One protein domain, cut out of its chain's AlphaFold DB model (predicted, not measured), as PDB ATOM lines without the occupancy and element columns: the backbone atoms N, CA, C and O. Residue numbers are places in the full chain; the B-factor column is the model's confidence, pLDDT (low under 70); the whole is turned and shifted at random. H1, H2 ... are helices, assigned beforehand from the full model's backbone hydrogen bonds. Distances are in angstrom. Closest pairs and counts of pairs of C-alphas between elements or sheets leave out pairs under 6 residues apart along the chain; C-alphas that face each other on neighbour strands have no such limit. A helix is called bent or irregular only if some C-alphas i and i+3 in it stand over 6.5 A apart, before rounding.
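AT A GLANCE: This is residues 539 to 642 of the 643 residues of an uncharacterized protein of Caenorhabditis brenneri (UniProt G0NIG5). A long helical hairpin, H3 and H4, makes the longest axis, and three shorter helices, H1, H2 and H5, gather at the end of it where H3 begins and H4 ends. Together the five form an up-and-down bundle, each helix running against the one before it, while residues 592 to 600 stick out at the hairpin's other end. The printed part has 104 residues with five named helices, H1 to H5 in order along the chain, and no named strand; the class is all helix. The whole is compact, with a radius of gyration of the C-alphas of 14.7 A, and elongated, spanning 46 by 28 by 25 A.

HOW THE PARTS SIT: H1, residues 539 to 552, and H2, residues 554 to 565, form a hairpin; they touch at a shallow tilt of 17 degrees, their closest C-alphas, those of Val 549 and Leu 557, 5.9 A apart. H2 and H3, residues 572 to 594, touch through residues 560 to 564 and 572 to 576 alone, closest at the C-alphas of Leu 563 and Val 572, 6.2 A. H3 and H4, residues 602 to 621, form a hairpin at a shallow tilt of 27 degrees, with the C-alphas of Lys 584 and Ile 608 closest at 5.9 A. H4 touches H5, residues 629 to 641, opposite ways at a steep tilt of 41 degrees, the closest C-alphas being those of Arg 617 and Ala 639, 5.3 A apart. H5 also touches H1, the same way at a shallow tilt of 20 degrees, closest at the C-alphas of Leu 545 and His 637, 5.5 A. H3 touches H5 with residues 572 to 576 alone, closest at the C-alphas of Ala 573 and Gln 632, 5.3 A. H1 is apart from H3 and H4, and H2 from H4; H2 and H5 are near each other. In H1, H3, H4 and H5 every O i to N i+4 pair is within hydrogen-bond range; in H2 6 of 8 are.

IN THESE COORDINATES: H1 begins at C-alpha 539, (192.673, 140.691, 181.765), and is 20.0 A long from first to last C-alpha. H2 measures 17.5 A and is irregular, C-alphas 555 and 558 being 7.1 A apart. H3, the longest, runs 33.0 A to C-alpha 594 at (174.174, 149.531, 218.194). H4 measures 28.7 A. H5 measures 18.5 A and ends at C-alpha 641, (189.739, 155.621, 192.979).

THE WHOLE: The C-alphas of Ser 539 and Asn 596, the two farthest apart, are 46.9 A apart. The printed part has no cut and no long link. Mean pLDDT of the printed part is 82.0; residues 567, 595 to 602, 623 to 626 and 642 are under 70.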
ATOM      1  N   SER A 539     191.707 141.148 180.761       78.94
ATOM      2  CA  SER A 539     192.673 140.691 181.765       78.94
ATOM      3  C   SER A 539     193.481 141.837 182.388       78.94
ATOM      4  O   SER A 539     193.616 141.889 183.609       78.94
ATOM      5  N   SER A 540     193.966 142.786 181.580       82.75
ATOM      6  CA  SER A 540     194.737 143.929 182.080       82.75
ATOM      7  C   SER A 540     193.893 144.853 182.959       82.75
ATOM      8  O   SER A 540     194.367 145.285 184.008       82.75
ATOM      9  N   VAL A 541     192.653 145.151 182.559       84.19
ATOM     10  CA  VAL A 541     191.764 146.030 183.340       84.19
ATOM     11  C   VAL A 541     191.325 145.342 184.634       84.19
ATOM     12  O   VAL A 541     191.346 145.957 185.695       84.19
ATOM     13  N   SER A 542     191.006 144.048 184.575       86.50
ATOM     14  CA  SER A 542     190.680 143.240 185.753       86.50
ATOM     15  C   SER A 542     191.835 143.179 186.755       86.50
ATOM     16  O   SER A 542     191.615 143.342 187.952       86.50
ATOM     17  N   GLN A 543     193.073 142.986 186.292       86.12
ATOM     18  CA  GLN A 543     194.251 142.987 187.166       86.12
ATOM     19  C   GLN A 543     194.495 144.355 187.805       86.12
ATOM     20  O   GLN A 543     194.816 144.421 188.992       86.12
ATOM     21  N   GLN A 544     194.309 145.434 187.046       86.62
ATOM     22  CA  GLN A 544     194.430 146.789 187.571       86.62
ATOM     23  C   GLN A 544     193.382 147.057 188.660       86.62
ATOM     24  O   GLN A 544     193.744 147.511 189.746       86.62
ATOM     25  N   LEU A 545     192.122 146.677 188.415       87.38
ATOM     26  CA  LEU A 545     191.044 146.770 189.398       87.38
ATOM     27  C   LEU A 545     191.372 145.989 190.677       87.38
ATOM     28  O   LEU A 545     191.309 146.538 191.776       87.38
ATOM     29  N   LEU A 546     191.792 144.731 190.549       89.62
ATOM     30  CA  LEU A 546     192.181 143.910 191.699       89.62
ATOM     31  C   LEU A 546     193.341 144.531 192.489       89.62
ATOM     32  O   LEU A 546     193.352 144.452 193.717       89.62
ATOM     33  N   GLY A 547     194.294 145.166 191.803       86.38
ATOM     34  CA  GLY A 547     195.384 145.912 192.429       86.38
ATOM     35  C   GLY A 547     194.880 147.080 193.274       86.38
ATOM     36  O   GLY A 547     195.242 147.181 194.445       86.38
ATOM     37  N   THR A 548     194.002 147.919 192.718       84.81
ATOM     38  CA  THR A 548     193.426 149.067 193.439       84.81
ATOM     39  C   THR A 548     192.547 148.664 194.614       84.81
ATOM     40  O   THR A 548     192.624 149.270 195.680       84.81
ATOM     41  N   VAL A 549     191.751 147.606 194.458       87.38
ATOM     42  CA  VAL A 549     190.882 147.098 195.525       87.38
ATOM     43  C   VAL A 549     191.732 146.560 196.666       87.38
ATOM     44  O   VAL A 549     191.470 146.867 197.820       87.38
ATOM     45  N   LYS A 550     192.821 145.846 196.357       87.69
ATOM     46  CA  LYS A 550     193.755 145.355 197.377       87.69
ATOM     47  C   LYS A 550     194.356 146.483 198.219       87.69
ATOM     48  O   LYS A 550     194.641 146.257 199.390       87.69
ATOM     49  N   SER A 551     194.594 147.654 197.625       83.88
ATOM     50  CA  SER A 551     195.170 148.799 198.336       83.88
ATOM     51  C   SER A 551     194.150 149.647 199.089       83.88
ATOM     52  O   SER A 551     194.491 150.160 200.148       83.88
ATOM     53  N   LEU A 552     192.946 149.831 198.540       80.69
ATOM     54  CA  LEU A 552     191.958 150.779 199.070       80.69
ATOM     55  C   LEU A 552     190.877 150.095 199.909       80.69
ATOM     56  O   LEU A 552     190.563 150.573 200.992       80.69
ATOM     57  N   HIS A 553     190.350 148.965 199.433       82.06
ATOM     58  CA  HIS A 553     189.193 148.274 200.013       82.06
ATOM     59  C   HIS A 553     189.430 146.754 200.019       82.06
ATOM     60  O   HIS A 553     188.834 146.030 199.215       82.06
ATOM     61  N   PRO A 554     190.333 146.239 200.879       84.25
ATOM     62  CA  PRO A 554     190.719 144.825 200.871       84.25
ATOM     63  C   PRO A 554     189.535 143.882 201.129       84.25
ATOM     64  O   PRO A 554     189.520 142.770 200.597       84.25
ATOM     65  N   ASP A 555     188.526 144.344 201.868       82.44
ATOM     66  CA  ASP A 555     187.302 143.602 202.179       82.44
ATOM     67  C   ASP A 555     186.490 143.255 200.917       82.44
ATOM     68  O   ASP A 555     185.895 142.183 200.827       82.44
ATOM     69  N   TRP A 556     186.532 144.104 199.885       86.12
ATOM     70  CA  TRP A 556     185.789 143.906 198.631       86.12
ATOM     71  C   TRP A 556     186.533 143.058 197.601       86.12
ATOM     72  O   TRP A 556     186.037 142.789 196.504       86.12
ATOM     73  N   LEU A 557     187.739 142.600 197.927       87.94
ATOM     74  CA  LEU A 557     188.590 141.886 196.985       87.94
ATOM     75  C   LEU A 557     188.021 140.519 196.593       87.94
ATOM     76  O   LEU A 557     188.157 140.108 195.440       87.94
ATOM     77  N   GLN A 558     187.377 139.814 197.525       86.44
ATOM     78  CA  GLN A 558     186.716 138.542 197.217       86.44
ATOM     79  C   GLN A 558     185.476 138.750 196.346       86.44
ATOM     80  O   GLN A 558     185.309 138.039 195.354       86.44
ATOM     81  N   LEU A 559     184.675 139.770 196.662       86.19
ATOM     82  CA  LEU A 559     183.509 140.170 195.878       86.19
ATOM     83  C   LEU A 559     183.894 140.454 194.422       86.19
ATOM     84  O   LEU A 559     183.363 139.845 193.498       86.19
ATOM     85  N   ILE A 560     184.891 141.315 194.212       86.44
ATOM     86  CA  ILE A 560     185.324 141.709 192.868       86.44
ATOM     87  C   ILE A 560     185.947 140.534 192.109       86.44
ATOM     88  O   ILE A 560     185.755 140.419 190.902       86.44
ATOM     89  N   ARG A 561     186.637 139.603 192.781       88.12
ATOM     90  CA  ARG A 561     187.101 138.363 192.132       88.12
ATOM     91  C   ARG A 561     185.944 137.497 191.645       88.12
ATOM     92  O   ARG A 561     186.036 136.978 190.536       88.12
ATOM     93  N   ARG A 562     184.887 137.340 192.447       87.31
ATOM     94  CA  ARG A 562     183.694 136.572 192.063       87.31
ATOM     95  C   ARG A 562     183.040 137.191 190.828       87.31
ATOM     96  O   ARG A 562     182.907 136.511 189.820       87.31
ATOM     97  N   LEU A 563     182.783 138.495 190.880       84.50
ATOM     98  CA  LEU A 563     182.180 139.272 189.794       84.50
ATOM     99  C   LEU A 563     182.987 139.212 188.490       84.50
ATOM    100  O   LEU A 563     182.443 139.068 187.398       84.50
ATOM    101  N   LEU A 564     184.316 139.298 188.581       85.44
ATOM    102  CA  LEU A 564     185.185 139.244 187.407       85.44
ATOM    103  C   LEU A 564     185.292 137.842 186.799       85.44
ATOM    104  O   LEU A 564     185.445 137.745 185.579       85.44
ATOM    105  N   ASN A 565     185.228 136.794 187.624       84.06
ATOM    106  CA  ASN A 565     185.335 135.402 187.188       84.06
ATOM    107  C   ASN A 565     184.009 134.829 186.683       84.06
ATOM    108  O   ASN A 565     184.032 133.851 185.937       84.06
ATOM    109  N   ASP A 566     182.875 135.417 187.063       81.31
ATOM    110  CA  ASP A 566     181.575 134.978 186.580       81.31
ATOM    111  C   ASP A 566     181.380 135.387 185.114       81.31
ATOM    112  O   ASP A 566     181.158 136.553 184.774       81.31
ATOM    113  N   VAL A 567     181.519 134.413 184.217       67.50
ATOM    114  CA  VAL A 567     181.370 134.606 182.769       67.50
ATOM    115  C   VAL A 567     179.898 134.804 182.385       67.50
ATOM    116  O   VAL A 567     179.632 135.371 181.329       67.50
ATOM    117  N   THR A 568     178.956 134.384 183.234       72.06
ATOM    118  CA  THR A 568     177.511 134.485 182.973       72.06
ATOM    119  C   THR A 568     176.938 135.859 183.308       72.06
ATOM    120  O   THR A 568     175.905 136.240 182.762       72.06
ATOM    121  N   CYS A 569     177.637 136.641 184.135       72.44
ATOM    122  CA  CYS A 569     177.262 138.017 184.421       72.44
ATOM    123  C   CYS A 569     177.568 138.943 183.226       72.44
ATOM    124  O   CYS A 569     178.726 139.262 182.927       72.44
ATOM    125  N   GLU A 570     176.517 139.383 182.530       70.69
ATOM    126  CA  GLU A 570     176.624 140.358 181.435       70.69
ATOM    127  C   GLU A 570     176.798 141.803 181.941       70.69
ATOM    128  O   GLU A 570     177.435 142.616 181.263       70.69
ATOM    129  N   ASP A 571     176.286 142.120 183.138       83.31
ATOM    130  CA  ASP A 571     176.373 143.451 183.752       83.31
ATOM    131  C   ASP A 571     177.072 143.441 185.115       83.31
ATOM    132  O   ASP A 571     176.468 143.522 186.186       83.31
ATOM    133  N   VAL A 572     178.400 143.399 185.044       85.94
ATOM    134  CA  VAL A 572     179.290 143.366 186.212       85.94
ATOM    135  C   VAL A 572     179.169 144.644 187.054       85.94
ATOM    136  O   VAL A 572     179.404 144.612 188.260       85.94
ATOM    137  N   ALA A 573     178.822 145.779 186.436       86.00
ATOM    138  CA  ALA A 573     178.668 147.047 187.147       86.00
ATOM    139  C   ALA A 573     177.368 147.087 187.956       86.00
ATOM    140  O   ALA A 573     177.394 147.550 189.097       86.00
ATOM    141  N   SER A 574     176.263 146.578 187.399       84.88
ATOM    142  CA  SER A 574     175.000 146.463 188.133       84.88
ATOM    143  C   SER A 574     175.123 145.492 189.302       84.88
ATOM    144  O   SER A 574     174.797 145.864 190.422       84.88
ATOM    145  N   GLU A 575     175.688 144.300 189.092       87.12
ATOM    146  CA  GLU A 575     175.823 143.316 190.176       87.12
ATOM    147  C   GLU A 575     176.737 143.832 191.303       87.12
ATOM    148  O   GLU A 575     176.457 143.648 192.487       87.12
ATOM    149  N   PHE A 576     177.805 144.562 190.960       89.06
ATOM    150  CA  PHE A 576     178.628 145.240 191.962       89.06
ATOM    151  C   PHE A 576     177.844 146.311 192.736       89.06
ATOM    152  O   PHE A 576     178.024 146.444 193.947       89.06
ATOM    153  N   ARG A 577     176.961 147.063 192.063       89.25
ATOM    154  CA  ARG A 577     176.090 148.067 192.696       89.25
ATOM    155  C   ARG A 577     175.140 147.418 193.693       89.25
ATOM    156  O   ARG A 577     175.015 147.914 194.807       89.25
ATOM    157  N   ASP A 578     174.508 146.321 193.293       88.88
ATOM    158  CA  ASP A 578     173.504 145.627 194.095       88.88
ATOM    159  C   ASP A 578     174.119 145.070 195.381       88.88
ATOM    160  O   ASP A 578     173.577 145.273 196.466       88.88
ATOM    161  N   VAL A 579     175.318 144.482 195.293       89.69
ATOM    162  CA  VAL A 579     176.025 144.001 196.488       89.69
ATOM    163  C   VAL A 579     176.438 145.150 197.413       89.69
ATOM    164  O   VAL A 579     176.340 145.022 198.633       89.69
ATOM    165  N   LEU A 580     176.867 146.293 196.871       90.06
ATOM    166  CA  LEU A 580     177.177 147.466 197.694       90.06
ATOM    167  C   LEU A 580     175.934 148.051 198.379       90.06
ATOM    168  O   LEU A 580     176.038 148.539 199.503       90.06
ATOM    169  N   LEU A 581     174.768 148.009 197.729       90.88
ATOM    170  CA  LEU A 581     173.499 148.423 198.334       90.88
ATOM    171  C   LEU A 581     173.100 147.495 199.487       90.88
ATOM    172  O   LEU A 581     172.689 147.979 200.542       90.88
ATOM    173  N   GLU A 582     173.271 146.185 199.315       91.12
ATOM    174  CA  GLU A 582     173.027 145.197 200.370       91.12
ATOM    175  C   GLU A 582     173.979 145.400 201.562       91.12
ATOM    176  O   GLU A 582     173.536 145.466 202.711       91.12
ATOM    177  N   GLU A 583     175.277 145.590 201.300       88.50
ATOM    178  CA  GLU A 583     176.272 145.858 202.344       88.50
ATOM    179  C   GLU A 583     175.975 147.169 203.083       88.50
ATOM    180  O   GLU A 583     176.050 147.218 204.313       88.50
ATOM    181  N   LYS A 584     175.586 148.225 202.358       90.38
ATOM    182  CA  LYS A 584     175.166 149.496 202.956       90.38
ATOM    183  C   LYS A 584     173.981 149.297 203.899       90.38
ATOM    184  O   LYS A 584     174.059 149.731 205.045       90.38
ATOM    185  N   GLY A 585     172.930 148.610 203.447       89.38
ATOM    186  CA  GLY A 585     171.746 148.342 204.264       89.38
ATOM    187  C   GLY A 585     172.067 147.519 205.514       89.38
ATOM    188  O   GLY A 585     171.582 147.822 206.603       89.38
ATOM    189  N   TYR A 586     172.949 146.522 205.396       89.62
ATOM    190  CA  TYR A 586     173.430 145.750 206.543       89.62
ATOM    191  C   TYR A 586     174.164 146.629 207.569       89.62
ATOM    192  O   TYR A 586     173.905 146.527 208.770       89.62
ATOM    193  N   LEU A 587     175.060 147.510 207.113       87.19
ATOM    194  CA  LEU A 587     175.828 148.398 207.989       87.19
ATOM    195  C   LEU A 587     174.951 149.465 208.653       87.19
ATOM    196  O   LEU A 587     175.142 149.744 209.833       87.19
ATOM    197  N   GLU A 588     173.986 150.030 207.929       87.56
ATOM    198  CA  GLU A 588     173.019 150.987 208.477       87.56
ATOM    199  C   GLU A 588     172.151 150.333 209.556       87.56
ATOM    200  O   GLU A 588     172.021 150.876 210.652       87.56
ATOM    201  N   ASN A 589     171.631 149.128 209.305       87.38
ATOM    202  CA  ASN A 589     170.857 148.382 210.298       87.38
ATOM    203  C   ASN A 589     171.684 148.065 211.548       87.38
ATOM    204  O   ASN A 589     171.198 148.228 212.666       87.38
ATOM    205  N   LYS A 590     172.946 147.661 211.365       85.44
ATOM    206  CA  LYS A 590     173.871 147.414 212.473       85.44
ATOM    207  C   LYS A 590     174.125 148.683 213.289       85.44
ATOM    208  O   LYS A 590     174.049 148.634 214.511       85.44
ATOM    209  N   TYR A 591     174.333 149.815 212.618       83.25
ATOM    210  CA  TYR A 591     174.499 151.114 213.270       83.25
ATOM    211  C   TYR A 591     173.254 151.531 214.065       83.25
ATOM    212  O   TYR A 591     173.343 152.007 215.196       83.25
ATOM    213  N   HIS A 592     172.061 151.314 213.508       81.56
ATOM    214  CA  HIS A 592     170.807 151.603 214.202       81.56
ATOM    215  C   HIS A 592     170.580 150.708 215.426       81.56
ATOM    216  O   HIS A 592     170.068 151.198 216.430       81.56
ATOM    217  N   GLN A 593     170.979 149.436 215.370       81.62
ATOM    218  CA  GLN A 593     170.877 148.501 216.496       81.62
ATOM    219  C   GLN A 593     171.881 148.818 217.612       81.62
ATOM    220  O   GLN A 593     171.544 148.706 218.788       81.62
ATOM    221  N   ASN A 594     173.079 149.283 217.255       73.62
ATOM    222  CA  ASN A 594     174.174 149.531 218.194       73.62
ATOM    223  C   ASN A 594     174.208 150.953 218.775       73.62
ATOM    224  O   ASN A 594     175.057 151.251 219.617       73.62
ATOM    225  N   LYS A 595     173.262 151.825 218.395       67.19
ATOM    226  CA  LYS A 595     173.153 153.220 218.870       67.19
ATOM    227  C   LYS A 595     173.169 153.385 220.396       67.19
ATOM    228  O   LYS A 595     173.475 154.474 220.874       67.19
ATOM    229  N   ASN A 596     172.831 152.332 221.140       62.81
ATOM    230  CA  ASN A 596     172.746 152.350 222.598       62.81
ATOM    231  C   ASN A 596     173.950 151.705 223.308       62.81
ATOM    232  O   ASN A 596     174.036 151.831 224.527       62.81
ATOM    233  N   GLU A 597     174.853 151.020 222.595       63.38
ATOM    234  CA  GLU A 597     175.865 150.160 223.232       63.38
ATOM    235  C   GLU A 597     177.315 150.650 223.119       63.38
ATOM    236  O   GLU A 597     178.092 150.335 224.017       63.38
ATOM    237  N   ASP A 598     177.708 151.450 222.113       55.31
ATOM    238  CA  ASP A 598     179.106 151.913 222.045       55.31
ATOM    239  C   ASP A 598     179.316 153.221 221.239       55.31
ATOM    240  O   ASP A 598     178.919 153.307 220.076       55.31
ATOM    241  N   PRO A 599     180.003 154.246 221.786       57.28
ATOM    242  CA  PRO A 599     180.341 155.478 221.062       57.28
ATOM    243  C   PRO A 599     181.462 155.320 220.011       57.28
ATOM    244  O   PRO A 599     181.809 156.293 219.344       57.28
ATOM    245  N   PHE A 600     182.036 154.123 219.829       54.19
ATOM    246  CA  PHE A 600     183.162 153.872 218.913       54.19
ATOM    247  C   PHE A 600     182.758 153.410 217.495       54.19
ATOM    248  O   PHE A 600     183.600 152.952 216.719       54.19
ATOM    249  N   GLU A 601     181.495 153.588 217.096       62.97
ATOM    250  CA  GLU A 601     180.995 153.225 215.758       62.97
ATOM    251  C   GLU A 601     181.385 154.199 214.620       62.97
ATOM    252  O   GLU A 601     180.874 154.094 213.500       62.97
ATOM    253  N   GLU A 602     182.342 155.109 214.838       65.88
ATOM    254  CA  GLU A 602     182.862 156.006 213.787       65.88
ATOM    255  C   GLU A 602     183.350 155.237 212.546       65.88
ATOM    256  O   GLU A 602     183.214 155.711 211.417       65.88
ATOM    257  N   HIS A 603     183.858 154.011 212.728       75.50
ATOM    258  CA  HIS A 603     184.294 153.155 211.625       75.50
ATOM    259  C   HIS A 603     183.131 152.669 210.740       75.50
ATOM    260  O   HIS A 603     183.298 152.546 209.524       75.50
ATOM    261  N   LEU A 604     181.946 152.408 211.309       79.69
ATOM    262  CA  LEU A 604     180.774 151.988 210.530       79.69
ATOM    263  C   LEU A 604     180.219 153.154 209.719       79.69
ATOM    264  O   LEU A 604     179.992 153.000 208.521       79.69
ATOM    265  N   LEU A 605     180.105 154.337 210.327       82.44
ATOM    266  CA  LEU A 605     179.700 155.555 209.620       82.44
ATOM    267  C   LEU A 605     180.678 155.916 208.497       82.44
ATOM    268  O   LEU A 605     180.250 156.247 207.390       82.44
ATOM    269  N   ALA A 606     181.987 155.801 208.741       84.38
ATOM    270  CA  ALA A 606     183.000 156.013 207.711       84.38
ATOM    271  C   ALA A 606     182.842 155.022 206.547       84.38
ATOM    272  O   ALA A 606     182.892 155.429 205.385       84.38
ATOM    273  N   ARG A 607     182.585 153.740 206.835       84.56
ATOM    274  CA  ARG A 607     182.353 152.705 205.814       84.56
ATOM    275  C   ARG A 607     181.069 152.957 205.016       84.56
ATOM    276  O   ARG A 607     181.109 152.895 203.790       84.56
ATOM    277  N   ILE A 608     179.967 153.323 205.674       87.12
ATOM    278  CA  ILE A 608     178.694 153.694 205.023       87.12
ATOM    279  C   ILE A 608     178.885 154.915 204.111       87.12
ATOM    280  O   ILE A 608     178.388 154.940 202.980       87.12
ATOM    281  N   ALA A 609     179.639 155.918 204.568       87.94
ATOM    282  CA  ALA A 609     179.943 157.111 203.783       87.94
ATOM    283  C   ALA A 609     180.799 156.788 202.548       87.94
ATOM    284  O   ALA A 609     180.534 157.313 201.466       87.94
ATOM    285  N   VAL A 610     181.796 155.908 202.684       89.75
ATOM    286  CA  VAL A 610     182.605 155.420 201.557       89.75
ATOM    287  C   VAL A 610     181.725 154.691 200.544       89.75
ATOM    288  O   VAL A 610     181.761 155.049 199.368       89.75
ATOM    289  N   ILE A 611     180.897 153.736 200.979       90.00
ATOM    290  CA  ILE A 611     179.997 152.988 200.086       90.00
ATOM    291  C   ILE A 611     179.049 153.936 199.351       90.00
ATOM    292  O   ILE A 611     178.902 153.832 198.136       90.00
ATOM    293  N   SER A 612     178.464 154.905 200.059       90.50
ATOM    294  CA  SER A 612     177.564 155.890 199.450       90.50
ATOM    295  C   SER A 612     178.266 156.698 198.354       90.50
ATOM    296  O   SER A 612     177.739 156.809 197.255       90.50
ATOM    297  N   ARG A 613     179.510 157.145 198.581       89.94
ATOM    298  CA  ARG A 613     180.296 157.836 197.542       89.94
ATOM    299  C   ARG A 613     180.599 156.948 196.337       89.94
ATOM    300  O   ARG A 613     180.580 157.448 195.215       89.94
ATOM    301  N   VAL A 614     180.908 155.664 196.543       89.69
ATOM    302  CA  VAL A 614     181.122 154.725 195.425       89.69
ATOM    303  C   VAL A 614     179.840 154.591 194.608       89.69
ATOM    304  O   VAL A 614     179.895 154.702 193.385       89.69
ATOM    305  N   LEU A 615     178.697 154.392 195.271       90.00
ATOM    306  CA  LEU A 615     177.391 154.234 194.629       90.00
ATOM    307  C   LEU A 615     176.993 155.474 193.821       90.00
ATOM    308  O   LEU A 615     176.651 155.328 192.647       90.00
ATOM    309  N   ASP A 616     177.135 156.672 194.392       88.81
ATOM    310  CA  ASP A 616     176.853 157.939 193.702       88.81
ATOM    311  C   ASP A 616     177.708 158.074 192.432       88.81
ATOM    312  O   ASP A 616     177.224 158.429 191.357       88.81
ATOM    313  N   ARG A 617     178.998 157.723 192.519       87.31
ATOM    314  CA  ARG A 617     179.902 157.752 191.361       87.31
ATOM    315  C   ARG A 617     179.545 156.716 190.311       87.31
ATOM    316  O   ARG A 617     179.692 156.994 189.124       87.31
ATOM    317  N   MET A 618     179.115 155.529 190.714       87.69
ATOM    318  CA  MET A 618     178.670 154.525 189.755       87.69
ATOM    319  C   MET A 618     177.411 154.966 189.015       87.69
ATOM    320  O   MET A 618     177.287 154.674 187.830       87.69
ATOM    321  N   GLU A 619     176.521 155.699 189.679       85.38
ATOM    322  CA  GLU A 619     175.327 156.279 189.066       85.38
ATOM    323  C   GLU A 619     175.679 157.391 188.068       85.38
ATOM    324  O   GLU A 619     175.195 157.368 186.939       85.38
ATOM    325  N   GLU A 620     176.620 158.281 188.405       83.56
ATOM    326  CA  GLU A 620     177.151 159.284 187.464       83.56
ATOM    327  C   GLU A 620     177.821 158.656 186.226       83.56
ATOM    328  O   GLU A 620     177.785 159.218 185.131       83.56
ATOM    329  N   LEU A 621     178.483 157.509 186.399       79.00
ATOM    330  CA  LEU A 621     179.172 156.781 185.327       79.00
ATOM    331  C   LEU A 621     178.235 155.840 184.550       79.00
ATOM    332  O   LEU A 621     178.601 155.344 183.476       79.00
ATOM    333  N   GLY A 622     177.041 155.592 185.090       70.25
ATOM    334  CA  GLY A 622     175.988 154.754 184.539       70.25
ATOM    335  C   GLY A 622     175.233 155.458 183.419       70.25
ATOM    336  O   GLY A 622     174.094 155.878 183.576       70.25
ATOM    337  N   ASN A 623     175.843 155.561 182.241       55.47
ATOM    338  CA  ASN A 623     175.114 155.969 181.042       55.47
ATOM    339  C   ASN A 623     174.242 154.796 180.579       55.47
ATOM    340  O   ASN A 623     174.794 153.753 180.245       55.47
ATOM    341  N   GLY A 624     172.914 154.968 180.543       53.75
ATOM    342  CA  GLY A 624     171.877 153.947 180.288       53.75
ATOM    343  C   GLY A 624     171.907 153.217 178.933       53.75
ATOM    344  O   GLY A 624     170.901 153.145 178.231       53.75
ATOM    345  N   ARG A 625     173.055 152.670 178.537       57.09
ATOM    346  CA  ARG A 625     173.256 151.773 177.397       57.09
ATOM    347  C   ARG A 625     174.084 150.577 177.848       57.09
ATOM    348  O   ARG A 625     174.932 150.710 178.720       57.09
ATOM    349  N   SER A 626     173.891 149.436 177.191       67.88
ATOM    350  CA  SER A 626     174.731 148.247 177.345       67.88
ATOM    351  C   SER A 626     176.194 148.593 177.036       67.88
ATOM    352  O   SER A 626     176.583 148.739 175.871       67.88
ATOM    353  N   VAL A 627     177.002 148.787 178.075       77.75
ATOM    354  CA  VAL A 627     178.424 149.103 177.934       77.75
ATOM    355  C   VAL A 627     179.227 147.807 177.911       77.75
ATOM    356  O   VAL A 627     178.869 146.839 178.568       77.75
ATOM    357  N   SER A 628     180.332 147.766 177.161       84.56
ATOM    358  CA  SER A 628     181.199 146.577 177.159       84.56
ATOM    359  C   SER A 628     181.689 146.239 178.576       84.56
ATOM    360  O   SER A 628     181.991 147.149 179.350       84.56
ATOM    361  N   ARG A 629     181.884 144.949 178.879       83.75
ATOM    362  CA  ARG A 629     182.419 144.477 180.172       83.75
ATOM    363  C   ARG A 629     183.722 145.172 180.584       83.75
ATOM    364  O   ARG A 629     183.923 145.497 181.746       83.75
ATOM    365  N   ILE A 630     184.596 145.483 179.620       84.12
ATOM    366  CA  ILE A 630     185.834 146.244 179.868       84.12
ATOM    367  C   ILE A 630     185.522 147.640 180.416       84.12
ATOM    368  O   ILE A 630     186.174 148.103 181.349       84.12
ATOM    369  N   GLN A 631     184.528 148.317 179.844       85.56
ATOM    370  CA  GLN A 631     184.130 149.649 180.280       85.56
ATOM    371  C   GLN A 631     183.376 149.616 181.615       85.56
ATOM    372  O   GLN A 631     183.619 150.483 182.446       85.56
ATOM    373  N   GLN A 632     182.547 148.598 181.866       87.12
ATOM    374  CA  GLN A 632     181.930 148.373 183.182       87.12
ATOM    375  C   GLN A 632     183.001 148.244 184.280       87.12
ATOM    376  O   GLN A 632     182.949 148.946 185.284       87.12
ATOM    377  N   ILE A 633     184.045 147.440 184.054       87.25
ATOM    378  CA  ILE A 633     185.160 147.279 185.006       87.25
ATOM    379  C   ILE A 633     185.935 148.593 185.181       87.25
ATOM    380  O   ILE A 633     186.338 148.926 186.295       87.25
ATOM    381  N   LYS A 634     186.124 149.377 184.110       86.88
ATOM    382  CA  LYS A 634     186.725 150.718 184.209       86.88
ATOM    383  C   LYS A 634     185.871 151.678 185.036       86.88
ATOM    384  O   LYS A 634     186.447 152.484 185.761       86.88
ATOM    385  N   ASN A 635     184.544 151.592 184.940       87.50
ATOM    386  CA  ASN A 635     183.626 152.406 185.736       87.50
ATOM    387  C   ASN A 635     183.710 152.035 187.224       87.50
ATOM    388  O   ASN A 635     183.812 152.923 188.063       87.50
ATOM    389  N   ILE A 636     183.771 150.739 187.552       88.06
ATOM    390  CA  ILE A 636     184.015 150.281 188.932       88.06
ATOM    391  C   ILE A 636     185.364 150.817 189.431       88.06
ATOM    392  O   ILE A 636     185.460 151.415 190.499       88.06
ATOM    393  N   HIS A 637     186.418 150.659 188.631       86.81
ATOM    394  CA  HIS A 637     187.760 151.129 188.972       86.81
ATOM    395  C   HIS A 637     187.818 152.646 189.212       86.81
ATOM    396  O   HIS A 637     188.460 153.103 190.156       86.81
ATOM    397  N   SER A 638     187.147 153.445 188.379       86.06
ATOM    398  CA  SER A 638     187.124 154.900 188.536       86.06
ATOM    399  C   SER A 638     186.255 155.362 189.707       86.06
ATOM    400  O   SER A 638     186.608 156.362 190.337       86.06
ATOM    401  N   ALA A 639     185.179 154.640 190.034       87.00
ATOM    402  CA  ALA A 639     184.370 154.899 191.223       87.00
ATOM    403  C   ALA A 639     185.179 154.664 192.510       87.00
ATOM    404  O   ALA A 639     185.165 155.508 193.401       87.00
ATOM    405  N   LEU A 640     185.965 153.584 192.563       86.19
ATOM    406  CA  LEU A 640     186.794 153.234 193.724       86.19
ATOM    407  C   LEU A 640     188.006 154.153 193.932       86.19
ATOM    408  O   LEU A 640     188.433 154.352 195.060       86.19
ATOM    409  N   LEU A 641     188.585 154.715 192.867       81.75
ATOM    410  CA  LEU A 641     189.739 155.621 192.979       81.75
ATOM    411  C   LEU A 641     189.383 157.028 193.481       81.75
ATOM    412  O   LEU A 641     190.278 157.790 193.840       81.75
ATOM    413  N   LYS A 642     188.104 157.406 193.431       68.00
ATOM    414  CA  LYS A 642     187.625 158.745 193.806       68.00
ATOM    415  C   LYS A 642     187.079 158.826 195.236       68.00
ATOM    416  O   LYS A 642     186.603 159.898 195.617       68.00
TER     417      LYS A 642